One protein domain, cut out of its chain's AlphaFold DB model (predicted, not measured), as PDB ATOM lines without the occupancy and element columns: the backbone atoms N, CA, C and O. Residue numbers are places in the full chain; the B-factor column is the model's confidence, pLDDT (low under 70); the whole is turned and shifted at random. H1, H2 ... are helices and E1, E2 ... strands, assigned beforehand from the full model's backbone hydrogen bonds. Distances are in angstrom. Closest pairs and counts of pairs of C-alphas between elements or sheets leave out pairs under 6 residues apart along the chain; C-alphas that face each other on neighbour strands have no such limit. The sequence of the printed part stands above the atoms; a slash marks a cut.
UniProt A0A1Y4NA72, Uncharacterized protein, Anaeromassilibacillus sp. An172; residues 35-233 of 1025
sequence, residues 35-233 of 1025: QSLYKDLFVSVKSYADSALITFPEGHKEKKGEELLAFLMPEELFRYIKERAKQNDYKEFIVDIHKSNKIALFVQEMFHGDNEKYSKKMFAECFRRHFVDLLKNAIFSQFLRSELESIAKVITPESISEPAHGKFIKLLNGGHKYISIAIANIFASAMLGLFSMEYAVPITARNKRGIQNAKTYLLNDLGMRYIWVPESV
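What this domain is: This is residues 35 to 233 of the 1025 residues of an uncharacterized protein of Anaeromassilibacillus sp. An172 (UniProt A0A1Y4NA72). A crowded body of helices is built round one long helix, H9, which runs through its middle with H6 crossing it; H7, H8 and H10 make one side of the body, and H2, H3, H4 and H5 the other. From the last residue of H9 the chain goes straight into a two-stranded hairpin, E1 and E2, whose loop tip, residues 203 to 208, sticks out free, before H10 packs back on H6, H8 and H9. The printed part has 199 residues, with ten named helices and two named strands in the order H1 to H9, E1, E2, H10; the sheet is E1 - E2, antiparallel, and the class is mostly helix. The whole is compact, with a radius of gyration of the C-alphas of 17.0 A, and spans 49 by 40 by 38 A.

Where its parts are: H1, residues 35 to 42, begins at C-alpha 35, (-33.077, 24.885, -21.139). Residues 43 to 65 hold no named element. H2 is residues 66 to 72, H3 residues 75 to 82 and H4 residues 87 to 94. H5, residues 102 to 112, is 15.1 A long from first to last C-alpha. H6, residues 120 to 135, is 23.4 A long. H7, residues 144 to 155, measures 15.8 A, and H8, residues 162 to 172, 15.4 A. H9, residues 176 to 193, is the longest helix at 25.4 A, beginning at C-alpha 176, (-55.157, 21.033, -15.442). E1, residues 194 to 200, is 18.6 A long, and E2, residues 211 to 217, 18.2 A. H10, residues 221 to 228, ends at C-alpha 228, (-48.893, 11.623, -28.649).

How they stand to each other: H9 is the hub, touching five helices. H6 touches it at a steep tilt of 49 degrees, opposite ways, the closest C-alphas being those of Arg 128 and Ala 184, 5.2 A apart. H7, H8 and H9 form an up and down bundle, each helix running against the one before. H7 and H8, a helical hairpin, only just touch, with 3 pairs of C-alphas within 8 A, closest at Arg 145 and Leu 172, 6.8 A. H8 and H9 are also a helical hairpin, closest at the C-alphas of Leu 171 and Tyr 178, 5.0 A. H10 touches H8 at a shallow tilt of 21 degrees, the same way, with the C-alphas of Ala 164 and Trp 228 closest at 5.2 A. H5 touches H9, whose residues 191 to 192 alone take part; the closest C-alphas are those of Gln 108 and Leu 192, 6.3 A. H5 also touches H4, closest at Asp 89 and Lys 102, 6.5 A, and only just touches H3, with 3 pairs within 8 A, closest at Ile 81 and Phe 106, 6.7 A. H2 touches H4, closest at Glu 66 and Tyr 90, 5.7 A. H1 touches no helix but is near H9. In the hairpin of E1 and E2, N 197 and O 214 are 2.8 A apart and N 214 and O 197 2.9 A, both within hydrogen-bond range. In H1, H2, H4, H5, H8, H9 and H10 every O i to N i+4 pair is within hydrogen-bond range; the figures are 3 of 4 in H3, 11 of 12 in H6 and 6 of 8 in H7.

The domain as a whole: The two C-alphas farthest apart, those of Glu 116 and Ala 205, are 53.9 A apart. The printed part has no cut. The link from H1 to H2 is long, with 23 residues; in it residues 54 to 55 pair antiparallel with residues 139 to 140. The mean pLDDT of the printed part is 77.3, and 51 residues are under 70, among them residues 44 to 51 and 193 to 218.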
ATOM      1  N   GLN A  35     -33.278  23.786 -22.072       79.81
ATOM      2  CA  GLN A  35     -33.077  24.885 -21.139       79.81
ATOM      3  C   GLN A  35     -33.980  26.085 -21.437       79.81
ATOM      4  O   GLN A  35     -34.525  26.663 -20.502       79.81
ATOM      5  N   SER A  36     -34.138  26.459 -22.710       76.81
ATOM      6  CA  SER A  36     -35.000  27.577 -23.112       76.81
ATOM      7  C   SER A  36     -36.462  27.263 -22.794       76.81
ATOM      8  O   SER A  36     -37.102  28.015 -22.072       76.81
ATOM      9  N   LEU A  37     -36.932  26.076 -23.190       81.25
ATOM     10  CA  LEU A  37     -38.281  25.592 -22.896       81.25
ATOM     11  C   LEU A  37     -38.564  25.522 -21.384       81.25
ATOM     12  O   LEU A  37     -39.623  25.939 -20.922       81.25
ATOM     13  N   TYR A  38     -37.608  25.023 -20.595       87.75
ATOM     14  CA  TYR A  38     -37.709  25.020 -19.135       87.75
ATOM     15  C   TYR A  38     -37.798  26.438 -18.563       87.75
ATOM     16  O   TYR A  38     -38.622  26.697 -17.688       87.75
ATOM     17  N   LYS A  39     -36.965  27.360 -19.049       83.56
ATOM     18  CA  LYS A  39     -36.957  28.741 -18.570       83.56
ATOM     19  C   LYS A  39     -38.245  29.489 -18.913       83.56
ATOM     20  O   LYS A  39     -38.752  30.206 -18.049       83.56
ATOM     21  N   ASP A  40     -38.768  29.284 -20.120       79.62
ATOM     22  CA  ASP A  40     -40.014  29.886 -20.597       79.62
ATOM     23  C   ASP A  40     -41.214  29.419 -19.762       79.62
ATOM     24  O   ASP A  40     -42.070  30.221 -19.393       79.62
ATOM     25  N   LEU A  41     -41.254  28.132 -19.401       87.06
ATOM     26  CA  LEU A  41     -42.376  27.565 -18.652       87.06
ATOM     27  C   LEU A  41     -42.260  27.768 -17.130       87.06
ATOM     28  O   LEU A  41     -43.273  28.033 -16.488       87.06
ATOM     29  N   PHE A  42     -41.059  27.667 -16.546       88.88
ATOM     30  CA  PHE A  42     -40.880  27.523 -15.091       88.88
ATOM     31  C   PHE A  42     -40.074  28.632 -14.393       88.88
ATOM     32  O   PHE A  42     -40.018  28.612 -13.167       88.88
ATOM     33  N   VAL A  43     -39.419  29.566 -15.103       82.50
ATOM     34  CA  VAL A  43     -38.470  30.517 -14.467       82.50
ATOM     35  C   VAL A  43     -38.793  32.000 -14.699       82.50
ATOM     36  O   VAL A  43     -38.987  32.686 -13.703       82.50
ATOM     37  N   SER A  44     -38.861  32.478 -15.955       66.19
ATOM     38  CA  SER A  44     -39.013  33.892 -16.421       66.19
ATOM     39  C   SER A  44     -37.793  34.418 -17.203       66.19
ATOM     40  O   SER A  44     -36.684  34.454 -16.670       66.19
ATOM     41  N   VAL A  45     -37.990  34.841 -18.470       52.88
ATOM     42  CA  VAL A  45     -36.932  35.432 -19.336       52.88
ATOM     43  C   VAL A  45     -37.426  36.522 -20.317       52.88
ATOM     44  O   VAL A  45     -36.692  36.889 -21.230       52.88
ATOM     45  N   LYS A  46     -38.632  37.096 -20.195       47.84
ATOM     46  CA  LYS A  46     -39.051  38.196 -21.099       47.84
ATOM     47  C   LYS A  46     -39.294  39.488 -20.330       47.84
ATOM     48  O   LYS A  46     -40.044  39.515 -19.366       47.84
ATOM     49  N   SER A  47     -38.653  40.559 -20.794       46.16
ATOM     50  CA  SER A  47     -38.517  41.879 -20.164       46.16
ATOM     51  C   SER A  47     -39.810  42.695 -19.998       46.16
ATOM     52  O   SER A  47     -39.723  43.897 -19.787       46.16
ATOM     53  N   TYR A  48     -40.995  42.086 -20.097       39.12
ATOM     54  CA  TYR A  48     -42.288  42.765 -19.953       39.12
ATOM     55  C   TYR A  48     -43.367  41.788 -19.437       39.12
ATOM     56  O   TYR A  48     -44.276  41.445 -20.184       39.12
ATOM     57  N   ALA A  49     -43.212  41.283 -18.202       43.84
ATOM     58  CA  ALA A  49     -44.246  40.799 -17.256       43.84
ATOM     59  C   ALA A  49     -43.643  39.735 -16.310       43.84
ATOM     60  O   ALA A  49     -43.393  38.600 -16.712       43.84
ATOM     61  N   ASP A  50     -43.421  40.096 -15.046       51.09
ATOM     62  CA  ASP A  50     -42.648  39.344 -14.041       51.09
ATOM     63  C   ASP A  50     -43.319  38.068 -13.475       51.09
ATOM     64  O   ASP A  50     -43.475  37.925 -12.264       51.09
ATOM     65  N   SER A  51     -43.697  37.080 -14.295       63.19
ATOM     66  CA  SER A  51     -44.077  35.764 -13.743       63.19
ATOM     67  C   SER A  51     -43.817  34.584 -14.680       63.19
ATOM     68  O   SER A  51     -44.050  34.659 -15.884       63.19
ATOM     69  N   ALA A  52     -43.338  33.471 -14.111       74.94
ATOM     70  CA  ALA A  52     -43.268  32.184 -14.798       74.94
ATOM     71  C   ALA A  52     -44.673  31.726 -15.232       74.94
ATOM     72  O   ALA A  52     -45.655  31.960 -14.524       74.94
ATOM     73  N   LEU A  53     -44.775  31.038 -16.375       86.25
ATOM     74  CA  LEU A  53     -46.063  30.531 -16.870       86.25
ATOM     75  C   LEU A  53     -46.648  29.430 -15.974       86.25
ATOM     76  O   LEU A  53     -47.862  29.212 -15.981       86.25
ATOM     77  N   ILE A  54     -45.790  28.754 -15.209       90.44
ATOM     78  CA  ILE A  54     -46.135  27.732 -14.229       90.44
ATOM     79  C   ILE A  54     -45.455  28.085 -12.907       90.44
ATOM     80  O   ILE A  54     -44.227  28.157 -12.833       90.44
ATOM     81  N   THR A  55     -46.245  28.276 -11.853       87.56
ATOM     82  CA  THR A  55     -45.744  28.609 -10.515       87.56
ATOM     83  C   THR A  55     -46.102  27.528  -9.503       87.56
ATOM     84  O   THR A  55     -47.166  26.916  -9.564       87.56
ATOM     85  N   PHE A  56     -45.197  27.275  -8.558       86.94
ATOM     86  CA  PHE A  56     -45.405  26.315  -7.475       86.94
ATOM     87  C   PHE A  56     -45.722  27.062  -6.171       86.94
ATOM     88  O   PHE A  56     -45.097  28.096  -5.924       86.94
ATOM     89  N   PRO A  57     -46.623  26.548  -5.311       81.62
ATOM     90  CA  PRO A  57     -46.976  27.193  -4.041       81.62
ATOM     91  C   PRO A  57     -45.779  27.446  -3.112       81.62
ATOM     92  O   PRO A  57     -45.732  28.459  -2.425       81.62
ATOM     93  N   GLU A  58     -44.791  26.549  -3.121       79.69
ATOM     94  CA  GLU A  58     -43.571  26.643  -2.303       79.69
ATOM     95  C   GLU A  58     -42.462  27.486  -2.965       79.69
ATOM     96  O   GLU A  58     -41.374  27.654  -2.413       79.69
ATOM     97  N   GLY A  59     -42.732  28.035  -4.155       77.75
ATOM     98  CA  GLY A  59     -41.743  28.684  -5.008       77.75
ATOM     99  C   GLY A  59     -40.863  27.682  -5.763       77.75
ATOM    100  O   GLY A  59     -40.722  26.519  -5.392       77.75
ATOM    101  N   HIS A  60     -40.254  28.135  -6.860       85.69
ATOM    102  CA  HIS A  60     -39.372  27.308  -7.688       85.69
ATOM    103  C   HIS A  60     -38.092  28.065  -8.023       85.69
ATOM    104  O   HIS A  60     -38.132  29.168  -8.562       85.69
ATOM    105  N   LYS A  61     -36.944  27.476  -7.680       84.44
ATOM    106  CA  LYS A  61     -35.621  28.030  -7.992       84.44
ATOM    107  C   LYS A  61     -35.104  27.442  -9.303       84.44
ATOM    108  O   LYS A  61     -35.297  26.258  -9.569       84.44
ATOM    109  N   GLU A  62     -34.407  28.256 -10.101       87.94
ATOM    110  CA  GLU A  62     -33.791  27.812 -11.357       87.94
ATOM    111  C   GLU A  62     -32.830  26.631 -11.111       87.94
ATOM    112  O   GLU A  62     -31.798  26.787 -10.462       87.94
ATOM    113  N   LYS A  63     -33.148  25.457 -11.670       89.62
ATOM    114  CA  LYS A  63     -32.296  24.263 -11.661       89.62
ATOM    115  C   LYS A  63     -31.357  24.250 -12.868       89.62
ATOM    116  O   LYS A  63     -31.713  24.725 -13.948       89.62
ATOM    117  N   LYS A  64     -30.157  23.682 -12.702       86.00
ATOM    118  CA  LYS A  64     -29.117  23.588 -13.747       86.00
ATOM    119  C   LYS A  64     -28.469  22.202 -13.750       86.00
ATOM    120  O   LYS A  64     -28.433  21.533 -12.724       86.00
ATOM    121  N   GLY A  65     -27.921  21.785 -14.894       85.31
ATOM    122  CA  GLY A  65     -27.154  20.536 -15.000       85.31
ATOM    123  C   GLY A  65     -27.966  19.296 -14.604       85.31
ATOM    124  O   GLY A  65     -29.108  19.138 -15.031       85.31
ATOM    125  N   GLU A  66     -27.376  18.432 -13.776       89.88
ATOM    126  CA  GLU A  66     -28.021  17.217 -13.256       89.88
ATOM    127  C   GLU A  66     -29.377  17.514 -12.591       89.88
ATOM    128  O   GLU A  66     -30.357  16.828 -12.872       89.88
ATOM    129  N   GLU A  67     -29.472  18.573 -11.777       89.81
ATOM    130  CA  GLU A  67     -30.702  18.921 -11.051       89.81
ATOM    131  C   GLU A  67     -31.858  19.289 -11.983       89.81
ATOM    132  O   GLU A  67     -33.017  19.005 -11.677       89.81
ATOM    133  N   LEU A  68     -31.554  19.923 -13.121       90.44
ATOM    134  CA  LEU A  68     -32.564  20.247 -14.126       90.44
ATOM    135  C   LEU A  68     -33.097  18.972 -14.780       90.44
ATOM    136  O   LEU A  68     -34.305  18.820 -14.943       90.44
ATOM    137  N   LEU A  69     -32.207  18.045 -15.139       88.69
ATOM    138  CA  LEU A  69     -32.625  16.799 -15.772       88.69
ATOM    139  C   LEU A  69     -33.398  15.901 -14.795       88.69
ATOM    140  O   LEU A  69     -34.412  15.331 -15.185       88.69
ATOM    141  N   ALA A  70     -32.981  15.846 -13.528       91.06
ATOM    142  CA  ALA A  70     -33.703  15.153 -12.460       91.06
ATOM    143  C   ALA A  70     -35.116  15.722 -12.241       91.06
ATOM    144  O   ALA A  70     -36.037  14.990 -11.899       91.06
ATOM    145  N   PHE A  71     -35.297  17.029 -12.443       93.25
ATOM    146  CA  PHE A  71     -36.601  17.681 -12.344       93.25
ATOM    147  C   PHE A  71     -37.510  17.378 -13.541       93.25
ATOM    148  O   PHE A  71     -38.708  17.172 -13.367       93.25
ATOM    149  N   LEU A  72     -36.956  17.344 -14.754       91.75
ATOM    150  CA  LEU A  72     -37.731  17.170 -15.987       91.75
ATOM    151  C   LEU A  72     -38.014  15.708 -16.354       91.75
ATOM    152  O   LEU A  72     -38.841  15.469 -17.230       91.75
ATOM    153  N   MET A  73     -37.325  14.741 -15.751       89.56
ATOM    154  CA  MET A  73     -37.391  13.341 -16.163       89.56
ATOM    155  C   MET A  73     -37.893  12.436 -15.026       89.56
ATOM    156  O   MET A  73     -37.509  12.655 -13.876       89.56
ATOM    157  N   PRO A  74     -38.694  11.393 -15.326       90.38
ATOM    158  CA  PRO A  74     -39.110  10.411 -14.328       90.38
ATOM    159  C   PRO A  74     -37.911   9.779 -13.615       90.38
ATOM    160  O   PRO A  74     -36.925   9.425 -14.267       90.38
ATOM    161  N   GLU A  75     -38.010   9.566 -12.301       87.62
ATOM    162  CA  GLU A  75     -36.908   9.027 -11.484       87.62
ATOM    163  C   GLU A  75     -36.383   7.682 -12.019       87.62
ATOM    164  O   GLU A  75     -35.177   7.434 -12.054       87.62
ATOM    165  N   GLU A  76     -37.296   6.837 -12.500       84.12
ATOM    166  CA  GLU A  76     -37.015   5.523 -13.082       84.12
ATOM    167  C   GLU A  76     -36.079   5.609 -14.298       84.12
ATOM    168  O   GLU A  76     -35.196   4.765 -14.455       84.12
ATOM    169  N   LEU A  77     -36.245   6.637 -15.137       86.06
ATOM    170  CA  LEU A  77     -35.408   6.892 -16.315       86.06
ATOM    171  C   LEU A  77     -34.152   7.685 -15.929       86.06
ATOM    172  O   LEU A  77     -33.061   7.435 -16.437       86.06
ATOM    173  N   PHE A  78     -34.273   8.606 -14.974       89.31
ATOM    174  CA  PHE A  78     -33.150   9.391 -14.474       89.31
ATOM    175  C   PHE A  78     -32.078   8.542 -13.806       89.31
ATOM    176  O   PHE A  78     -30.895   8.774 -14.045       89.31
ATOM    177  N   ARG A  79     -32.458   7.502 -13.059       87.56
ATOM    178  CA  ARG A  79     -31.507   6.562 -12.454       87.56
ATOM    179  C   ARG A  79     -30.634   5.868 -13.503       87.56
ATOM    180  O   ARG A  79     -29.421   5.790 -13.327       87.56
ATOM    181  N   TYR A  80     -31.233   5.464 -14.626       85.25
ATOM    182  CA  TYR A  80     -30.520   4.839 -15.744       85.25
ATOM    183  C   TYR A  80     -29.437   5.758 -16.335       85.25
ATOM    184  O   TYR A  80     -28.344   5.292 -16.670       85.25
ATOM    185  N   ILE A  81     -29.724   7.062 -16.429       86.94
ATOM    186  CA  ILE A  81     -28.769   8.077 -16.895       86.94
ATOM    187  C   ILE A  81     -27.728   8.380 -15.813       86.94
ATOM    188  O   ILE A  81     -26.535   8.426 -16.112       86.94
ATOM    189  N   LYS A  82     -28.151   8.527 -14.554       87.56
ATOM    190  CA  LYS A  82     -27.289   8.887 -13.421       87.56
ATOM    191  C   LYS A  82     -26.160   7.894 -13.176       87.56
ATOM    192  O   LYS A  82     -25.045   8.302 -12.872       87.56
ATOM    193  N   GLU A  83     -26.424   6.607 -13.365       85.44
ATOM    194  CA  GLU A  83     -25.420   5.545 -13.225       85.44
ATOM    195  C   GLU A  83     -24.342   5.571 -14.330       85.44
ATOM    196  O   GLU A  83     -23.298   4.936 -14.181       85.44
ATOM    197  N   ARG A  84     -24.570   6.291 -15.442       85.56
ATOM    198  CA  ARG A  84     -23.730   6.241 -16.657       85.56
ATOM    199  C   ARG A  84     -23.190   7.597 -17.132       85.56
ATOM    200  O   ARG A  84     -22.211   7.621 -17.879       85.56
ATOM    201  N   ALA A  85     -23.803   8.710 -16.731       85.06
ATOM    202  CA  ALA A  85     -23.457  10.062 -17.167       85.06
ATOM    203  C   ALA A  85     -22.555  10.796 -16.158       85.06
ATOM    204  O   ALA A  85     -22.700  10.672 -14.944       85.06
ATOM    205  N   LYS A  86     -21.622  11.601 -16.671       85.56
ATOM    206  CA  LYS A  86     -20.741  12.492 -15.899       85.56
ATOM    207  C   LYS A  86     -21.301  13.914 -15.867       85.56
ATOM    208  O   LYS A  86     -22.078  14.299 -16.733       85.56
ATOM    209  N   GLN A  87     -20.813  14.749 -14.947       80.94
ATOM    210  CA  GLN A  87     -21.277  16.138 -14.791       80.94
ATOM    211  C   GLN A  87     -21.245  16.966 -16.093       80.94
ATOM    212  O   GLN A  87     -22.165  17.738 -16.370       80.94
ATOM    213  N   ASN A  88     -20.211  16.777 -16.922       79.94
ATOM    214  CA  ASN A  88     -20.094  17.443 -18.223       79.94
ATOM    215  C   ASN A  88     -21.157  16.976 -19.229       79.94
ATOM    216  O   ASN A  88     -21.633  17.799 -20.009       79.94
ATOM    217  N   ASP A  89     -21.587  15.711 -19.163       81.81
ATOM    218  CA  ASP A  89     -22.597  15.165 -20.072       81.81
ATOM    219  C   ASP A  89     -23.950  15.879 -19.866       81.81
ATOM    220  O   ASP A  89     -24.627  16.201 -20.842       81.81
ATOM    221  N   TYR A  90     -24.315  16.231 -18.622       83.75
ATOM    222  CA  TYR A  90     -25.528  17.017 -18.329       83.75
ATOM    223  C   TYR A  90     -25.436  18.447 -18.858       83.75
ATOM    224  O   TYR A  90     -26.387  18.957 -19.452       83.75
ATOM    225  N   LYS A  91     -24.283  19.102 -18.668       76.62
ATOM    226  CA  LYS A  91     -24.052  20.462 -19.171       76.62
ATOM    227  C   LYS A  91     -24.159  20.498 -20.697       76.62
ATOM    228  O   LYS A  91     -24.864  21.343 -21.237       76.62
ATOM    229  N   GLU A  92     -23.530  19.553 -21.384       73.44
ATOM    230  CA  GLU A  92     -23.597  19.435 -22.843       73.44
ATOM    231  C   GLU A  92     -25.003  19.077 -23.352       73.44
ATOM    232  O   GLU A  92     -25.391  19.510 -24.438       73.44
ATOM    233  N   PHE A  93     -25.796  18.312 -22.593       75.94
ATOM    234  CA  PHE A  93     -27.160  17.940 -22.986       75.94
ATOM    235  C   PHE A  93     -28.116  19.135 -22.908       75.94
ATOM    236  O   PHE A  93     -29.015  19.263 -23.739       75.94
ATOM    237  N   ILE A  94     -27.871  20.047 -21.968       75.19
ATOM    238  CA  ILE A  94     -28.733  21.197 -21.679       75.19
ATOM    239  C   ILE A  94     -28.363  22.438 -22.516       75.19
ATOM    240  O   ILE A  94     -29.263  23.194 -22.874       75.19
ATOM    241  N   VAL A  95     -27.085  22.633 -22.875       65.31
ATOM    242  CA  VAL A  95     -26.612  23.779 -23.689       65.31
ATOM    243  C   VAL A  95     -26.984  23.620 -25.174       65.31
ATOM    244  O   VAL A  95     -27.035  22.504 -25.695       65.31
ATOM    245  N   ASP A  96     -27.206  24.741 -25.871       57.19
ATOM    246  CA  ASP A  96     -27.749  24.806 -27.240       57.19
ATOM    247  C   ASP A  96     -26.829  24.253 -28.354       57.19
ATOM    248  O   ASP A  96     -27.292  24.043 -29.473       57.19
ATOM    249  N   ILE A  97     -25.552  23.967 -28.070       53.06
ATOM    250  CA  ILE A  97     -24.504  23.756 -29.084       53.06
ATOM    251  C   ILE A  97     -23.704  22.472 -28.779       53.06
ATOM    252  O   ILE A  97     -22.813  22.532 -27.941       53.06
ATOM    253  N   HIS A  98     -23.988  21.324 -29.424       55.47
ATOM    254  CA  HIS A  98     -23.020  20.208 -29.591       55.47
ATOM    255  C   HIS A  98     -23.551  19.048 -30.467       55.47
ATOM    256  O   HIS A  98     -24.685  18.611 -30.292       55.47
ATOM    257  N   LYS A  99     -22.700  18.488 -31.351       49.22
ATOM    258  CA  LYS A  99     -23.043  17.457 -32.367       49.22
ATOM    259  C   LYS A  99     -23.314  16.033 -31.850       49.22
ATOM    260  O   LYS A  99     -23.830  15.217 -32.606       49.22
ATOM    261  N   SER A 100     -23.011  15.712 -30.596       57.00
ATOM    262  CA  SER A 100     -23.239  14.368 -30.042       57.00
ATOM    263  C   SER A 100     -23.169  14.402 -28.520       57.00
ATOM    264  O   SER A 100     -22.119  14.735 -27.974       57.00
ATOM    265  N   ASN A 101     -24.254  14.042 -27.835       69.25
ATOM    266  CA  ASN A 101     -24.279  13.952 -26.378       69.25
ATOM    267  C   ASN A 101     -24.688  12.540 -25.935       69.25
ATOM    268  O   ASN A 101     -25.635  11.965 -26.469       69.25
ATOM    269  N   LYS A 102     -23.987  11.989 -24.938       77.38
ATOM    270  CA  LYS A 102     -24.235  10.636 -24.414       77.38
ATOM    271  C   LYS A 102     -25.617  10.455 -23.788       77.38
ATOM    272  O   LYS A 102     -26.204   9.394 -23.938       77.38
ATOM    273  N   ILE A 103     -26.155  11.479 -23.132       82.19
ATOM    274  CA  ILE A 103     -27.503  11.459 -22.551       82.19
ATOM    275  C   ILE A 103     -28.554  11.302 -23.654       82.19
ATOM    276  O   ILE A 103     -29.490  10.532 -23.473       82.19
ATOM    277  N   ALA A 104     -28.378  11.944 -24.815       77.75
ATOM    278  CA  ALA A 104     -29.290  11.759 -25.948       77.75
ATOM    279  C   ALA A 104     -29.291  10.304 -26.449       77.75
ATOM    280  O   ALA A 104     -30.355   9.750 -26.704       77.75
ATOM    281  N   LEU A 105     -28.117   9.660 -26.512       75.00
ATOM    282  CA  LEU A 105     -28.010   8.236 -26.853       75.00
ATOM    283  C   LEU A 105     -28.708   7.351 -25.813       75.00
ATOM    284  O   LEU A 105     -29.473   6.479 -26.195       75.00
ATOM    285  N   PHE A 106     -28.531   7.612 -24.515       82.56
ATOM    286  CA  PHE A 106     -29.224   6.851 -23.468       82.56
ATOM    287  C   PHE A 106     -30.745   7.026 -23.520       82.56
ATOM    288  O   PHE A 106     -31.481   6.067 -23.311       82.56
ATOM    289  N   VAL A 107     -31.236   8.231 -23.820       81.69
ATOM    290  CA  VAL A 107     -32.674   8.485 -24.009       81.69
ATOM    291  C   VAL A 107     -33.220   7.703 -25.207       81.69
ATOM    292  O   VAL A 107     -34.283   7.094 -25.099       81.69
ATOM    293  N   GLN A 108     -32.473   7.661 -26.311       77.06
ATOM    294  CA  GLN A 108     -32.811   6.868 -27.494       77.06
ATOM    295  C   GLN A 108     -32.787   5.361 -27.201       77.06
ATOM    296  O   GLN A 108     -33.739   4.662 -27.530       77.06
ATOM    297  N   GLU A 109     -31.770   4.860 -26.496       76.81
ATOM    298  CA  GLU A 109     -31.687   3.459 -26.057       76.81
ATOM    299  C   GLU A 109     -32.861   3.062 -25.154       76.81
ATOM    300  O   GLU A 109     -33.393   1.964 -25.284       76.81
ATOM    301  N   MET A 110     -33.311   3.948 -24.260       78.81
ATOM    302  CA  MET A 110     -34.482   3.688 -23.413       78.81
ATOM    303  C   MET A 110     -35.798   3.657 -24.199       78.81
ATOM    304  O   MET A 110     -36.751   3.015 -23.765       78.81
ATOM    305  N   PHE A 111     -35.868   4.355 -25.332       79.62
ATOM    306  CA  PHE A 111     -37.050   4.373 -26.191       79.62
ATOM    307  C   PHE A 111     -37.047   3.234 -27.223       79.62
ATOM    308  O   PHE A 111     -38.116   2.730 -27.572       79.62
ATOM    309  N   HIS A 112     -35.869   2.805 -27.687       69.50
ATOM    310  CA  HIS A 112     -35.693   1.799 -28.741       69.50
ATOM    311  C   HIS A 112     -35.256   0.415 -28.273       69.50
ATOM    312  O   HIS A 112     -35.423  -0.540 -29.024       69.50
ATOM    313  N   GLY A 113     -34.700   0.279 -27.073       64.38
ATOM    314  CA  GLY A 113     -34.107  -0.976 -26.629       64.38
ATOM    315  C   GLY A 113     -35.123  -2.104 -26.439       64.38
ATOM    316  O   GLY A 113     -36.194  -1.900 -25.874       64.38
ATOM    317  N   ASP A 114     -34.716  -3.328 -26.789       53.78
ATOM    318  CA  ASP A 114     -35.441  -4.593 -26.546       53.78
ATOM    319  C   ASP A 114     -35.525  -4.982 -25.052       53.78
ATOM    320  O   ASP A 114     -35.769  -6.131 -24.686       53.78
ATOM    321  N   ASN A 115     -35.276  -4.035 -24.150       54.00
ATOM    322  CA  ASN A 115     -35.278  -4.286 -22.722       54.00
ATOM    323  C   ASN A 115     -36.737  -4.403 -22.256       54.00
ATOM    324  O   ASN A 115     -37.465  -3.410 -22.261       54.00
ATOM    325  N   GLU A 116     -37.158  -5.594 -21.813       51.75
ATOM    326  CA  GLU A 116     -38.535  -5.912 -21.372       51.75
ATOM    327  C   GLU A 116     -39.111  -4.927 -20.328       51.75
ATOM    328  O   GLU A 116     -40.320  -4.872 -20.105       51.75
ATOM    329  N   LYS A 117     -38.255  -4.111 -19.703       54.31
ATOM    330  CA  LYS A 117     -38.604  -3.081 -18.721       54.31
ATOM    331  C   LYS A 117     -39.238  -1.799 -19.291       54.31
ATOM    332  O   LYS A 117     -39.967  -1.146 -18.545       54.31
ATOM    333  N   TYR A 118     -38.994  -1.417 -20.552       60.12
ATOM    334  CA  TYR A 118     -39.457  -0.131 -21.110       60.12
ATOM    335  C   TYR A 118     -39.911  -0.268 -22.574       60.12
ATOM    336  O   TYR A 118     -39.110  -0.185 -23.494       60.12
ATOM    337  N   SER A 119     -41.213  -0.441 -22.828       68.56
ATOM    338  CA  SER A 119     -41.742  -0.333 -24.200       68.56
ATOM    339  C   SER A 119     -41.815   1.136 -24.657       68.56
ATOM    340  O   SER A 119     -41.986   2.028 -23.823       68.56
ATOM    341  N   LYS A 120     -41.806   1.406 -25.977       75.62
ATOM    342  CA  LYS A 120     -42.042   2.754 -26.564       75.62
ATOM    343  C   LYS A 120     -43.266   3.461 -25.948       75.62
ATOM    344  O   LYS A 120     -43.262   4.668 -25.721       75.62
ATOM    345  N   LYS A 121     -44.308   2.683 -25.622       73.31
ATOM    346  CA  LYS A 121     -45.532   3.141 -24.943       73.31
ATOM    347  C   LYS A 121     -45.309   3.451 -23.457       73.31
ATOM    348  O   LYS A 121     -45.852   4.434 -22.959       73.31
ATOM    349  N   MET A 122     -44.517   2.636 -22.757       77.94
ATOM    350  CA  MET A 122     -44.157   2.852 -21.351       77.94
ATOM    351  C   MET A 122     -43.344   4.139 -21.173       77.94
ATOM    352  O   MET A 122     -43.588   4.880 -20.228       77.94
ATOM    353  N   PHE A 123     -42.443   4.445 -22.111       84.38
ATOM    354  CA  PHE A 123     -41.637   5.668 -22.084       84.38
ATOM    355  C   PHE A 123     -42.512   6.930 -22.011       84.38
ATOM    356  O   PHE A 123     -42.358   7.740 -21.096       84.38
ATOM    357  N   ALA A 124     -43.487   7.067 -22.917       83.81
ATOM    358  CA  ALA A 124     -44.424   8.192 -22.906       83.81
ATOM    359  C   ALA A 124     -45.253   8.238 -21.610       83.81
ATOM    360  O   ALA A 124     -45.472   9.306 -21.040       83.81
ATOM    361  N   GLU A 125     -45.694   7.080 -21.117       86.38
ATOM    362  CA  GLU A 125     -46.540   6.996 -19.928       86.38
ATOM    363  C   GLU A 125     -45.801   7.380 -18.634       86.38
ATOM    364  O   GLU A 125     -46.371   8.071 -17.789       86.38
ATOM    365  N   CYS A 126     -44.520   7.020 -18.497       88.31
ATOM    366  CA  CYS A 126     -43.684   7.438 -17.369       88.31
ATOM    367  C   CYS A 126     -43.540   8.967 -17.312       88.31
ATOM    368  O   CYS A 126     -43.708   9.556 -16.244       88.31
ATOM    369  N   PHE A 127     -43.304   9.626 -18.453       90.50
ATOM    370  CA  PHE A 127     -43.255  11.094 -18.524       90.50
ATOM    371  C   PHE A 127     -44.586  11.733 -18.129       90.50
ATOM    372  O   PHE A 127     -44.608  12.685 -17.348       90.50
ATOM    373  N   ARG A 128     -45.706  11.202 -18.634       93.12
ATOM    374  CA  ARG A 128     -47.044  11.709 -18.296       93.12
ATOM    375  C   ARG A 128     -47.324  11.607 -16.806       93.12
ATOM    376  O   ARG A 128     -47.788  12.581 -16.225       93.12
ATOM    377  N   ARG A 129     -47.016  10.462 -16.187       94.00
ATOM    378  CA  ARG A 129     -47.174  10.266 -14.740       94.00
ATOM    379  C   ARG A 129     -46.339  11.279 -13.957       94.00
ATOM    380  O   ARG A 129     -46.896  12.011 -13.148       94.00
ATOM    381  N   HIS A 130     -45.051  11.388 -14.287       95.38
ATOM    382  CA  HIS A 130     -44.120  12.322 -13.647       95.38
ATOM    383  C   HIS A 130     -44.622  13.766 -13.673       95.38
ATOM    384  O   HIS A 130     -44.708  14.397 -12.628       95.38
ATOM    385  N   PHE A 131     -45.011  14.290 -14.838       95.75
ATOM    386  CA  PHE A 131     -45.469  15.680 -14.949       95.75
ATOM    387  C   PHE A 131     -46.862  15.917 -14.366       95.75
ATOM    388  O   PHE A 131     -47.124  17.006 -13.861       95.75
ATOM    389  N   VAL A 132     -47.764  14.934 -14.415       95.56
ATOM    390  CA  VAL A 132     -49.069  15.052 -13.749       95.56
ATOM    391  C   VAL A 132     -48.889  15.159 -12.237       95.56
ATOM    392  O   VAL A 132     -49.539  16.003 -11.622       95.56
ATOM    393  N   ASP A 133     -47.989  14.366 -11.654       94.19
ATOM    394  CA  ASP A 133     -47.690  14.422 -10.224       94.19
ATOM    395  C   ASP A 133     -46.905  15.690  -9.862       94.19
ATOM    396  O   ASP A 133     -47.292  16.407  -8.939       94.19
ATOM    397  N   LEU A 134     -45.867  16.022 -10.639       93.81
ATOM    398  CA  LEU A 134     -45.041  17.219 -10.462       93.81
ATOM    399  C   LEU A 134     -45.891  18.491 -10.468       93.81
ATOM    400  O   LEU A 134     -45.722  19.356  -9.615       93.81
ATOM    401  N   LEU A 135     -46.814  18.613 -11.423       94.94
ATOM    402  CA  LEU A 135     -47.603  19.826 -11.619       94.94
ATOM    403  C   LEU A 135     -48.907  19.836 -10.825       94.94
ATOM    404  O   LEU A 135     -49.604  20.843 -10.864       94.94
ATOM    405  N   LYS A 136     -49.247  18.775 -10.085       94.25
ATOM    406  CA  LYS A 136     -50.555  18.606  -9.427       94.25
ATOM    407  C   LYS A 136     -51.016  19.820  -8.609       94.25
ATOM    408  O   LYS A 136     -52.203  20.127  -8.602       94.25
ATOM    409  N   ASN A 137     -50.078  20.498  -7.944       91.19
ATOM    410  CA  ASN A 137     -50.339  21.671  -7.103       91.19
ATOM    411  C   ASN A 137     -49.874  22.996  -7.740       91.19
ATOM    412  O   ASN A 137     -49.911  24.031  -7.079       91.19
ATOM    413  N   ALA A 138     -49.396  22.981  -8.987       91.94
ATOM    414  CA  ALA A 138     -48.893  24.165  -9.676       91.94
ATOM    415  C   ALA A 138     -50.034  25.037 -10.227       91.94
ATOM    416  O   ALA A 138     -51.082  24.533 -10.635       91.94
ATOM    417  N   ILE A 139     -49.813  26.347 -10.286       90.62
ATOM    418  CA  ILE A 139     -50.747  27.333 -10.831       90.62
ATOM    419  C   ILE A 139     -50.312  27.676 -12.260       90.62
ATOM    420  O   ILE A 139     -49.142  27.970 -12.509       90.62
ATOM    421  N   PHE A 140     -51.255  27.627 -13.203       92.31
ATOM    422  CA  PHE A 140     -51.013  27.931 -14.616       92.31
ATOM    423  C   PHE A 140     -51.454  29.353 -14.955       92.31
ATOM    424  O   PHE A 140     -52.586  29.748 -14.674       92.31
ATOM    425  N   SER A 141     -50.564  30.110 -15.594       87.56
ATOM    426  CA  SER A 141     -50.851  31.443 -16.122       87.56
ATOM    427  C   SER A 141     -51.862  31.391 -17.273       87.56
ATOM    428  O   SER A 141     -51.873  30.447 -18.066       87.56
ATOM    429  N   GLN A 142     -52.648  32.460 -17.439       84.31
ATOM    430  CA  GLN A 142     -53.563  32.625 -18.576       84.31
ATOM    431  C   GLN A 142     -52.849  32.600 -19.941       84.31
ATOM    432  O   GLN A 142     -53.448  32.230 -20.947       84.31
ATOM    433  N   PHE A 143     -51.556  32.946 -19.982       85.38
ATOM    434  CA  PHE A 143     -50.759  32.981 -21.213       85.38
ATOM    435  C   PHE A 143     -50.148  31.624 -21.587       85.38
ATOM    436  O   PHE A 143     -49.693  31.456 -22.719       85.38
ATOM    437  N   LEU A 144     -50.165  30.639 -20.676       87.88
ATOM    438  CA  LEU A 144     -49.532  29.330 -20.883       87.88
ATOM    439  C   LEU A 144     -50.040  28.653 -22.158       87.88
ATOM    440  O   LEU A 144     -49.260  28.119 -22.940       87.88
ATOM    441  N   ARG A 145     -51.351  28.713 -22.397       87.19
ATOM    442  CA  ARG A 145     -51.973  28.077 -23.558       87.19
ATOM    443  C   ARG A 145     -51.454  28.643 -24.885       87.19
ATOM    444  O   ARG A 145     -51.087  27.866 -25.758       87.19
ATOM    445  N   SER A 146     -51.369  29.968 -25.003       82.62
ATOM    446  CA  SER A 146     -50.843  30.634 -26.203       82.62
ATOM    447  C   SER A 146     -49.379  30.266 -26.462       82.62
ATOM    448  O   SER A 146     -48.979  30.093 -27.613       82.62
ATOM    449  N   GLU A 147     -48.570  30.132 -25.407       85.19
ATOM    450  CA  GLU A 147     -47.166  29.736 -25.557       85.19
ATOM    451  C   GLU A 147     -47.048  28.269 -25.999       85.19
ATOM    452  O   GLU A 147     -46.295  27.955 -26.921       85.19
ATOM    453  N   LEU A 148     -47.853  27.367 -25.422       87.44
ATOM    454  CA  LEU A 148     -47.893  25.963 -25.839       87.44
ATOM    455  C   LEU A 148     -48.364  25.811 -27.297       87.44
ATOM    456  O   LEU A 148     -47.789  25.014 -28.037       87.44
ATOM    457  N   GLU A 149     -49.354  26.589 -27.746       83.88
ATOM    458  CA  GLU A 149     -49.798  26.616 -29.151       83.88
ATOM    459  C   GLU A 149     -48.679  27.079 -30.103       83.88
ATOM    460  O   GLU A 149     -48.516  26.528 -31.194       83.88
ATOM    461  N   SER A 150     -47.859  28.046 -29.681       80.56
ATOM    462  CA  SER A 150     -46.661  28.473 -30.418       80.56
ATOM    463  C   SER A 150     -45.617  27.349 -30.510       80.56
ATOM    464  O   SER A 150     -45.091  27.085 -31.593       80.56
ATOM    465  N   ILE A 151     -45.364  26.639 -29.404       78.69
ATOM    466  CA  ILE A 151     -44.431  25.501 -29.343       78.69
ATOM    467  C   ILE A 151     -44.899  24.340 -30.242       78.69
ATOM    468  O   ILE A 151     -44.086  23.699 -30.914       78.69
ATOM    469  N   ALA A 152     -46.205  24.081 -30.314       75.12
ATOM    470  CA  ALA A 152     -46.763  22.975 -31.092       75.12
ATOM    471  C   ALA A 152     -46.553  23.090 -32.600       75.12
ATOM    472  O   ALA A 152     -46.396  22.068 -33.264       75.12
ATOM    473  N   LYS A 153     -46.447  24.313 -33.137       71.88
ATOM    474  CA  LYS A 153     -46.064  24.534 -34.543       71.88
ATOM    475  C   LYS A 153     -44.707  23.909 -34.886       71.88
ATOM    476  O   LYS A 153     -44.430  23.680 -36.060       71.88
ATOM    477  N   VAL A 154     -43.874  23.644 -33.875       72.56
ATOM    478  CA  VAL A 154     -42.547  23.043 -34.032       72.56
ATOM    479  C   VAL A 154     -42.491  21.594 -33.534       72.56
ATOM    480  O   VAL A 154     -41.884  20.766 -34.202       72.56
ATOM    481  N   ILE A 155     -43.128  21.254 -32.405       75.75
ATOM    482  CA  ILE A 155     -43.037  19.899 -31.811       75.75
ATOM    483  C   ILE A 155     -44.026  18.902 -32.425       75.75
ATOM    484  O   ILE A 155     -43.703  17.724 -32.569       75.75
ATOM    485  N   THR A 156     -45.224  19.359 -32.789       80.31
ATOM    486  CA  THR A 156     -46.274  18.539 -33.412       80.31
ATOM    487  C   THR A 156     -46.879  19.249 -34.624       80.31
ATOM    488  O   THR A 156     -48.081  19.518 -34.642       80.31
ATOM    489  N   PRO A 157     -46.080  19.593 -35.650       75.75
ATOM    490  CA  PRO A 157     -46.603  20.185 -36.872       75.75
ATOM    491  C   PRO A 157     -47.648  19.269 -37.518       75.75
ATOM    492  O   PRO A 157     -47.395  18.096 -37.798       75.75
ATOM    493  N   GLU A 158     -48.821  19.839 -37.793       76.44
ATOM    494  CA  GLU A 158     -49.945  19.149 -38.434       76.44
ATOM    495  C   GLU A 158     -49.553  18.520 -39.780       76.44
ATOM    496  O   GLU A 158     -50.005  17.427 -40.107       76.44
ATOM    497  N   SER A 159     -48.633  19.158 -40.513       65.50
ATOM    498  CA  SER A 159     -48.104  18.663 -41.789       65.50
ATOM    499  C   SER A 159     -47.304  17.361 -41.682       65.50
ATOM    500  O   SER A 159     -47.151  16.673 -42.688       65.50
ATOM    501  N   ILE A 160     -46.786  17.023 -40.494       69.69
ATOM    502  CA  ILE A 160     -46.038  15.780 -40.258       69.69
ATOM    503  C   ILE A 160     -46.944  14.717 -39.632       69.69
ATOM    504  O   ILE A 160     -46.873  13.554 -40.021       69.69
ATOM    505  N   SER A 161     -47.796  15.099 -38.675       80.62
ATOM    506  CA  SER A 161     -48.713  14.168 -38.011       80.62
ATOM    507  C   SER A 161     -49.997  14.859 -37.550       80.62
ATOM    508  O   SER A 161     -50.109  15.312 -36.407       80.62
ATOM    509  N   GLU A 162     -51.005  14.886 -38.423       82.50
ATOM    510  CA  GLU A 162     -52.362  15.354 -38.098       82.50
ATOM    511  C   GLU A 162     -52.926  14.680 -36.823       82.50
ATOM    512  O   GLU A 162     -53.436  15.392 -35.954       82.50
ATOM    513  N   PRO A 163     -52.783  13.351 -36.600       85.94
ATOM    514  CA  PRO A 163     -53.286  12.719 -35.379       85.94
ATOM    515  C   PRO A 163     -52.595  13.216 -34.102       85.94
ATOM    516  O   PRO A 163     -53.265  13.434 -33.087       85.94
ATOM    517  N   ALA A 164     -51.271  13.409 -34.134       88.50
ATOM    518  CA  ALA A 164     -50.522  13.917 -32.988       88.50
ATOM    519  C   ALA A 164     -50.864  15.387 -32.704       88.50
ATOM    520  O   ALA A 164     -51.107  15.747 -31.549       88.50
ATOM    521  N   HIS A 165     -50.969  16.213 -33.752       87.81
ATOM    522  CA  HIS A 165     -51.396  17.607 -33.640       87.81
ATOM    523  C   HIS A 165     -52.819  17.714 -33.071       87.81
ATOM    524  O   HIS A 165     -53.058  18.403 -32.079       87.81
ATOM    525  N   GLY A 166     -53.764  16.943 -33.616       88.31
ATOM    526  CA  GLY A 166     -55.141  16.901 -33.129       88.31
ATOM    527  C   GLY A 166     -55.240  16.442 -31.671       88.31
ATOM    528  O   GLY A 166     -56.047  16.973 -30.903       88.31
ATOM    529  N   LYS A 167     -54.399  15.492 -31.241       92.50
ATOM    530  CA  LYS A 167     -54.317  15.087 -29.830       92.50
ATOM    531  C   LYS A 167     -53.761  16.199 -28.944       92.50
ATOM    532  O   LYS A 167     -54.304  16.411 -27.863       92.50
ATOM    533  N   PHE A 168     -52.732  16.916 -29.391       91.94
ATOM    534  CA  PHE A 168     -52.196  18.073 -28.679       91.94
ATOM    535  C   PHE A 168     -53.272  19.146 -28.451       91.94
ATOM    536  O   PHE A 168     -53.514  19.534 -27.307       91.94
ATOM    537  N   ILE A 169     -53.992  19.547 -29.505       89.81
ATOM    538  CA  ILE A 169     -55.076  20.538 -29.405       89.81
ATOM    539  C   ILE A 169     -56.183  20.055 -28.458       89.81
ATOM    540  O   ILE A 169     -56.688  20.825 -27.640       89.81
ATOM    541  N   LYS A 170     -56.542  18.764 -28.498       91.75
ATOM    542  CA  LYS A 170     -57.503  18.179 -27.544       91.75
ATOM    543  C   LYS A 170     -57.016  18.261 -26.095       91.75
ATOM    544  O   LYS A 170     -57.817  18.566 -25.218       91.75
ATOM    545  N   LEU A 171     -55.731  18.008 -25.836       93.56
ATOM    546  CA  LEU A 171     -55.148  18.094 -24.492       93.56
ATOM    547  C   LEU A 171     -55.114  19.535 -23.965       93.56
ATOM    548  O   LEU A 171     -55.439  19.753 -22.800       93.56
ATOM    549  N   LEU A 172     -54.797  20.517 -24.816       90.00
ATOM    550  CA  LEU A 172     -54.825  21.939 -24.448       90.00
ATOM    551  C   LEU A 172     -56.226  22.469 -24.128       90.00
ATOM    552  O   LEU A 172     -56.369  23.403 -23.343       90.00
ATOM    553  N   ASN A 173     -57.254  21.888 -24.745       86.75
ATOM    554  CA  ASN A 173     -58.651  22.204 -24.454       86.75
ATOM    555  C   ASN A 173     -59.170  21.531 -23.170       86.75
ATOM    556  O   ASN A 173     -60.312  21.765 -22.782       86.75
ATOM    557  N   GLY A 174     -58.366  20.681 -22.526       86.12
ATOM    558  CA  GLY A 174     -58.724  20.017 -21.277       86.12
ATOM    559  C   GLY A 174     -58.400  20.841 -20.025       86.12
ATOM    560  O   GLY A 174     -57.826  21.924 -20.081       86.12
ATOM    561  N   GLY A 175     -58.762  20.300 -18.860       85.69
ATOM    562  CA  GLY A 175     -58.379  20.854 -17.557       85.69
ATOM    563  C   GLY A 175     -56.911  20.607 -17.183       85.69
ATOM    564  O   GLY A 175     -56.156  19.985 -17.930       85.69
ATOM    565  N   HIS A 176     -56.531  21.035 -15.977       92.19
ATOM    566  CA  HIS A 176     -55.157  21.033 -15.442       92.19
ATOM    567  C   HIS A 176     -54.344  19.763 -15.769       92.19
ATOM    568  O   HIS A 176     -53.308  19.836 -16.428       92.19
ATOM    569  N   LYS A 177     -54.881  18.578 -15.442       94.62
ATOM    570  CA  LYS A 177     -54.252  17.276 -15.733       94.62
ATOM    571  C   LYS A 177     -53.885  17.088 -17.214       94.62
ATOM    572  O   LYS A 177     -52.841  16.517 -17.515       94.62
ATOM    573  N   TYR A 178     -54.737  17.522 -18.140       94.44
ATOM    574  CA  TYR A 178     -54.523  17.336 -19.579       94.44
ATOM    575  C   TYR A 178     -53.456  18.284 -20.131       94.44
ATOM    576  O   TYR A 178     -52.649  17.868 -20.963       94.44
ATOM    577  N   ILE A 179     -53.385  19.510 -19.610       94.06
ATOM    578  CA  ILE A 179     -52.299  20.450 -19.916       94.06
ATOM    579  C   ILE A 179     -50.965  19.903 -19.385       94.06
ATOM    580  O   ILE A 179     -49.971  19.921 -20.110       94.06
ATOM    581  N   SER A 180     -50.946  19.309 -18.186       95.25
ATOM    582  CA  SER A 180     -49.755  18.627 -17.655       95.25
ATOM    583  C   SER A 180     -49.295  17.473 -18.553       95.25
ATOM    584  O   SER A 180     -48.099  17.316 -18.781       95.25
ATOM    585  N   ILE A 181     -50.227  16.709 -19.135       94.44
ATOM    586  CA  ILE A 181     -49.920  15.666 -20.132       94.44
ATOM    587  C   ILE A 181     -49.348  16.277 -21.422       94.44
ATOM    588  O   ILE A 181     -48.412  15.718 -21.993       94.44
ATOM    589  N   ALA A 182     -49.869  17.416 -21.887       93.06
ATOM    590  CA  ALA A 182     -49.324  18.107 -23.058       93.06
ATOM    591  C   ALA A 182     -47.877  18.570 -22.819       93.06
ATOM    592  O   ALA A 182     -47.015  18.337 -23.666       93.06
ATOM    593  N   ILE A 183     -47.591  19.147 -21.646       93.56
ATOM    594  CA  ILE A 183     -46.236  19.539 -21.230       93.56
ATOM    595  C   ILE A 183     -45.322  18.307 -21.140       93.56
ATOM    596  O   ILE A 183     -44.203  18.334 -21.653       93.56
ATOM    597  N   ALA A 184     -45.811  17.203 -20.568       93.56
ATOM    598  CA  ALA A 184     -45.074  15.943 -20.487       93.56
ATOM    599  C   ALA A 184     -44.649  15.434 -21.871       93.56
ATOM    600  O   ALA A 184     -43.480  15.125 -22.099       93.56
ATOM    601  N   ASN A 185     -45.597  15.386 -22.810       91.75
ATOM    602  CA  ASN A 185     -45.351  14.933 -24.176       91.75
ATOM    603  C   ASN A 185     -44.418  15.889 -24.936       91.75
ATOM    604  O   ASN A 185     -43.626  15.427 -25.756       91.75
ATOM    605  N   ILE A 186     -44.475  17.197 -24.659       89.44
ATOM    606  CA  ILE A 186     -43.540  18.195 -25.194       89.44
ATOM    607  C   ILE A 186     -42.111  17.884 -24.744       89.44
ATOM    608  O   ILE A 186     -41.227  17.783 -25.591       89.44
ATOM    609  N   PHE A 187     -41.876  17.672 -23.444       88.31
ATOM    610  CA  PHE A 187     -40.538  17.346 -22.944       88.31
ATOM    611  C   PHE A 187     -40.063  15.965 -23.402       88.31
ATOM    612  O   PHE A 187     -38.901  15.832 -23.776       88.31
ATOM    613  N   ALA A 188     -40.946  14.964 -23.464       88.00
ATOM    614  CA  ALA A 188     -40.614  13.648 -24.012       88.00
ATOM    615  C   ALA A 188     -40.216  13.740 -25.497       88.00
ATOM    616  O   ALA A 188     -39.179  13.210 -25.899       88.00
ATOM    617  N   SER A 189     -40.994  14.476 -26.300       83.69
ATOM    618  CA  SER A 189     -40.693  14.719 -27.718       83.69
ATOM    619  C   SER A 189     -39.396  15.503 -27.885       83.69
ATOM    620  O   SER A 189     -38.600  15.193 -28.767       83.69
ATOM    621  N   ALA A 190     -39.160  16.492 -27.021       80.31
ATOM    622  CA  ALA A 190     -37.944  17.282 -27.037       80.31
ATOM    623  C   ALA A 190     -36.719  16.415 -26.710       80.31
ATOM    624  O   ALA A 190     -35.749  16.415 -27.454       80.31
ATOM    625  N   MET A 191     -36.762  15.613 -25.647       81.94
ATOM    626  CA  MET A 191     -35.629  14.773 -25.244       81.94
ATOM    627  C   MET A 191     -35.284  13.690 -26.272       81.94
ATOM    628  O   MET A 191     -34.102  13.420 -26.477       81.94
ATOM    629  N   LEU A 192     -36.283  13.117 -26.952       78.25
ATOM    630  CA  LEU A 192     -36.066  12.197 -28.076       78.25
ATOM    631  C   LEU A 192     -35.583  12.933 -29.332       78.25
ATOM    632  O   LEU A 192     -34.752  12.431 -30.079       78.25
ATOM    633  N   GLY A 193     -36.078  14.149 -29.547       68.75
ATOM    634  CA  GLY A 193     -35.863  14.943 -30.747       68.75
ATOM    635  C   GLY A 193     -34.456  15.519 -30.937       68.75
ATOM    636  O   GLY A 193     -34.204  16.107 -31.982       68.75
ATOM    637  N   LEU A 194     -33.567  15.433 -29.942       63.06
ATOM    638  CA  LEU A 194     -32.356  16.256 -29.859       63.06
ATOM    639  C   LEU A 194     -31.243  15.873 -30.851       63.06
ATOM    640  O   LEU A 194     -30.416  15.009 -30.563       63.06
ATOM    641  N   PHE A 195     -31.109  16.650 -31.933       57.81
ATOM    642  CA  PHE A 195     -29.889  16.703 -32.752       57.81
ATOM    643  C   PHE A 195     -29.422  18.138 -32.974       57.81
ATOM    644  O   PHE A 195     -30.224  19.063 -33.094       57.81
ATOM    645  N   SER A 196     -28.106  18.338 -33.044       55.41
ATOM    646  CA  SER A 196     -27.534  19.637 -33.395       55.41
ATOM    647  C   SER A 196     -27.504  19.800 -34.912       55.41
ATOM    648  O   SER A 196     -26.855  19.020 -35.608       55.41
ATOM    649  N   MET A 197     -28.217  20.810 -35.404       54.41
ATOM    650  CA  MET A 197     -28.216  21.220 -36.804       54.41
ATOM    651  C   MET A 197     -27.453  22.533 -36.966       54.41
ATOM    652  O   MET A 197     -27.476  23.396 -36.087       54.41
ATOM    653  N   GLU A 198     -26.777  22.678 -38.101       53.94
ATOM    654  CA  GLU A 198     -26.088  23.908 -38.478       53.94
ATOM    655  C   GLU A 198     -27.082  24.904 -39.080       53.94
ATOM    656  O   GLU A 198     -27.689  24.651 -40.121       53.94
ATOM    657  N   TYR A 199     -27.231  26.053 -38.429       52.12
ATOM    658  CA  TYR A 199     -28.067  27.151 -38.890       52.12
ATOM    659  C   TYR A 199     -27.208  28.291 -39.432       52.12
ATOM    660  O   TYR A 199     -26.243  28.736 -38.803       52.12
ATOM    661  N   ALA A 200     -27.601  28.799 -40.600       50.31
ATOM    662  CA  ALA A 200     -27.111  30.071 -41.109       50.31
ATOM    663  C   ALA A 200     -27.867  31.196 -40.392       50.31
ATOM    664  O   ALA A 200     -29.072  31.352 -40.584       50.31
ATOM    665  N   VAL A 201     -27.178  31.956 -39.543       50.38
ATOM    666  CA  VAL A 201     -27.793  33.060 -38.795       50.38
ATOM    667  C   VAL A 201     -27.765  34.338 -39.647       50.38
ATOM    668  O   VAL A 201     -26.716  34.646 -40.223       50.38
ATOM    669  N   PRO A 202     -28.873  35.101 -39.741       43.12
ATOM    670  CA  PRO A 202     -28.873  36.420 -40.366       43.12
ATOM    671  C   PRO A 202     -27.912  37.370 -39.646       43.12
ATOM    672  O   PRO A 202     -27.841  37.389 -38.415       43.12
ATOM    673  N   ILE A 203     -27.182  38.172 -40.419       43.97
ATOM    674  CA  ILE A 203     -26.244  39.163 -39.890       43.97
ATOM    675  C   ILE A 203     -27.046  40.196 -39.095       43.97
ATOM    676  O   ILE A 203     -27.828  40.956 -39.656       43.97
ATOM    677  N   THR A 204     -26.836  40.231 -37.785       44.47
ATOM    678  CA  THR A 204     -27.217  41.368 -36.944       44.47
ATOM    679  C   THR A 204     -25.945  41.981 -36.376       44.47
ATOM    680  O   THR A 204     -24.928  41.295 -36.249       44.47
ATOM    681  N   ALA A 205     -26.000  43.273 -36.046       38.19
ATOM    682  CA  ALA A 205     -24.862  44.156 -35.760       38.19
ATOM    683  C   ALA A 205     -23.869  43.697 -34.662       38.19
ATOM    684  O   ALA A 205     -22.895  44.394 -34.397       38.19
ATOM    685  N   ARG A 206     -24.077  42.542 -34.016       37.25
ATOM    686  CA  ARG A 206     -23.219  42.011 -32.946       37.25
ATOM    687  C   ARG A 206     -22.456  40.721 -33.262       37.25
ATOM    688  O   ARG A 206     -21.519  40.437 -32.528       37.25
ATOM    689  N   ASN A 207     -22.767  39.969 -34.325       37.41
ATOM    690  CA  ASN A 207     -22.096  38.684 -34.590       37.41
ATOM    691  C   ASN A 207     -21.508  38.604 -36.010       37.41
ATOM    692  O   ASN A 207     -22.233  38.580 -37.005       37.41
ATOM    693  N   LYS A 208     -20.171  38.515 -36.100       39.31
ATOM    694  CA  LYS A 208     -19.447  38.156 -37.333       39.31
ATOM    695  C   LYS A 208     -19.820  36.722 -37.725       39.31
ATOM    696  O   LYS A 208     -19.955  35.881 -36.842       39.31
ATOM    697  N   ARG A 209     -19.991  36.467 -39.032       41.12
ATOM    698  CA  ARG A 209     -20.357  35.170 -39.646       41.12
ATOM    699  C   ARG A 209     -19.958  33.967 -38.782       41.12
ATOM    700  O   ARG A 209     -18.780  33.643 -38.677       41.12
ATOM    701  N   GLY A 210     -20.953  33.293 -38.223       47.47
ATOM    702  CA  GLY A 210     -20.783  32.032 -37.521       47.47
ATOM    703  C   GLY A 210     -21.928  31.115 -37.905       47.47
ATOM    704  O   GLY A 210     -23.091  31.484 -37.764       47.47
ATOM    705  N   ILE A 211     -21.601  29.932 -38.419       49.28
ATOM    706  CA  ILE A 211     -22.553  28.825 -38.446       49.28
ATOM    707  C   ILE A 211     -22.902  28.550 -36.984       49.28
ATOM    708  O   ILE A 211     -22.021  28.181 -36.202       49.28
ATOM    709  N   GLN A 212     -24.156  28.771 -36.592       54.50
ATOM    710  CA  GLN A 212     -24.592  28.449 -35.239       54.50
ATOM    711  C   GLN A 212     -25.146  27.031 -35.250       54.50
ATOM    712  O   GLN A 212     -26.136  26.732 -35.912       54.50
ATOM    713  N   ASN A 213     -24.487  26.137 -34.524       53.06
ATOM    714  CA  ASN A 213     -25.035  24.822 -34.234       53.06
ATOM    715  C   ASN A 213     -26.136  25.004 -33.185       53.06
ATOM    716  O   ASN A 213     -25.825  25.410 -32.071       53.06
ATOM    717  N   ALA A 214     -27.393  24.724 -33.527       56.19
ATOM    718  CA  ALA A 214     -28.498  24.741 -32.571       56.19
ATOM    719  C   ALA A 214     -29.184  23.375 -32.526       56.19
ATOM    720  O   ALA A 214     -29.292  22.669 -33.533       56.19
ATOM    721  N   LYS A 215     -29.637  22.977 -31.339       59.72
ATOM    722  CA  LYS A 215     -30.454  21.774 -31.176       59.72
ATOM    723  C   LYS A 215     -31.838  21.984 -31.794       59.72
ATOM    724  O   LYS A 215     -32.461  23.025 -31.602       59.72
ATOM    725  N   THR A 216     -32.289  20.995 -32.558       57.03
ATOM    726  CA  THR A 216     -33.566  21.000 -33.293       57.03
ATOM    727  C   THR A 216     -34.338  19.751 -32.935       57.03
ATOM    728  O   THR A 216     -33.720  18.698 -32.833       57.03
ATOM    729  N   TYR A 217     -35.658  19.859 -32.786       62.97
ATOM    730  CA  TYR A 217     -36.539  18.727 -32.500       62.97
ATOM    731  C   TYR A 217     -37.403  18.433 -33.712       62.97
ATOM    732  O   TYR A 217     -38.213  19.276 -34.084       62.97
ATOM    733  N   LEU A 218     -37.265  17.250 -34.305       60.78
ATOM    734  CA  LEU A 218     -38.187  16.776 -35.338       60.78
ATOM    735  C   LEU A 218     -38.341  15.261 -35.218       60.78
ATOM    736  O   LEU A 218     -37.609  14.514 -35.849       60.78
ATOM    737  N   LEU A 219     -39.294  14.782 -34.425       71.06
ATOM    738  CA  LEU A 219     -39.703  13.384 -34.571       71.06
ATOM    739  C   LEU A 219     -40.395  13.219 -35.929       71.06
ATOM    740  O   LEU A 219     -41.105  14.122 -36.362       71.06
ATOM    741  N   ASN A 220     -40.218  12.094 -36.615       71.38
ATOM    742  CA  ASN A 220     -41.087  11.768 -37.747       71.38
ATOM    743  C   ASN A 220     -42.498  11.370 -37.278       71.38
ATOM    744  O   ASN A 220     -42.755  11.248 -36.078       71.38
ATOM    745  N   ASP A 221     -43.416  11.143 -38.225       79.00
ATOM    746  CA  ASP A 221     -44.804  10.765 -37.923       79.00
ATOM    747  C   ASP A 221     -44.878   9.565 -36.960       79.00
ATOM    748  O   ASP A 221     -45.613   9.597 -35.975       79.00
ATOM    749  N   LEU A 222     -44.046   8.539 -37.165       81.44
ATOM    750  CA  LEU A 222     -44.010   7.362 -36.297       81.44
ATOM    751  C   LEU A 222     -43.595   7.715 -34.853       81.44
ATOM    752  O   LEU A 222     -44.282   7.336 -33.903       81.44
ATOM    753  N   GLY A 223     -42.512   8.478 -34.680       80.75
ATOM    754  CA  GLY A 223     -42.043   8.942 -33.371       80.75
ATOM    755  C   GLY A 223     -43.060   9.840 -32.665       80.75
ATOM    756  O   GLY A 223     -43.339   9.646 -31.481       80.75
ATOM    757  N   MET A 224     -43.685  10.773 -33.395       83.75
ATOM    758  CA  MET A 224     -44.757  11.613 -32.854       83.75
ATOM    759  C   MET A 224     -45.943  10.764 -32.399       83.75
ATOM    760  O   MET A 224     -46.451  10.956 -31.294       83.75
ATOM    761  N   ARG A 225     -46.378   9.790 -33.201       86.81
ATOM    762  CA  ARG A 225     -47.510   8.943 -32.825       86.81
ATOM    763  C   ARG A 225     -47.225   8.120 -31.579       86.81
ATOM    764  O   ARG A 225     -48.099   8.063 -30.727       86.81
ATOM    765  N   TYR A 226     -46.022   7.575 -31.392       86.00
ATOM    766  CA  TYR A 226     -45.687   6.870 -30.146       86.00
ATOM    767  C   TYR A 226     -45.803   7.745 -28.891       86.00
ATOM    768  O   TYR A 226     -46.211   7.251 -27.839       86.00
ATOM    769  N   ILE A 227     -45.482   9.036 -28.984       88.56
ATOM    770  CA  ILE A 227     -45.553   9.954 -27.839       88.56
ATOM    771  C   ILE A 227     -46.959  10.510 -27.637       88.56
ATOM    772  O   ILE A 227     -47.445  10.590 -26.508       88.56
ATOM    773  N   TRP A 228     -47.637  10.883 -28.715       89.31
ATOM    774  CA  TRP A 228     -48.893  11.623 -28.649       89.31
ATOM    775  C   TRP A 228     -50.116  10.710 -28.720       89.31
ATOM    776  O   TRP A 228     -51.038  10.858 -27.918       89.31
ATOM    777  N   VAL A 229     -50.114   9.734 -29.627       89.00
ATOM    778  CA  VAL A 229     -51.241   8.829 -29.911       89.00
ATOM    779  C   VAL A 229     -50.770   7.371 -30.054       89.00
ATOM    780  O   VAL A 229     -50.965   6.766 -31.113       89.00
ATOM    781  N   PRO A 230     -50.126   6.783 -29.024       83.00
ATOM    782  CA  PRO A 230     -49.533   5.444 -29.113       83.00
ATOM    783  C   PRO A 230     -50.551   4.363 -29.483       83.00
ATOM    784  O   PRO A 230     -50.196   3.361 -30.091       83.00
ATOM    785  N   GLU A 231     -51.824   4.576 -29.153       82.25
ATOM    786  CA  GLU A 231     -52.945   3.724 -29.548       82.25
ATOM    787  C   GLU A 231     -53.149   3.615 -31.070       82.25
ATOM    788  O   GLU A 231     -53.751   2.651 -31.529       82.25
ATOM    789  N   SER A 232     -52.656   4.582 -31.848       81.50
ATOM    790  CA  SER A 232     -52.802   4.624 -33.310       81.50
ATOM    791  C   SER A 232     -51.694   3.892 -34.070       81.50
ATOM    792  O   SER A 232     -51.780   3.768 -35.290       81.50
ATOM    793  N   VAL A 233     -50.646   3.431 -33.378       82.50
ATOM    794  CA  VAL A 233     -49.511   2.755 -34.010       82.50
ATOM    795  C   VAL A 233     -49.775   1.255 -34.052       82.50
ATOM    796  O   VAL A 233     -49.674   0.561 -33.040       82.50
TER     797      VAL A 233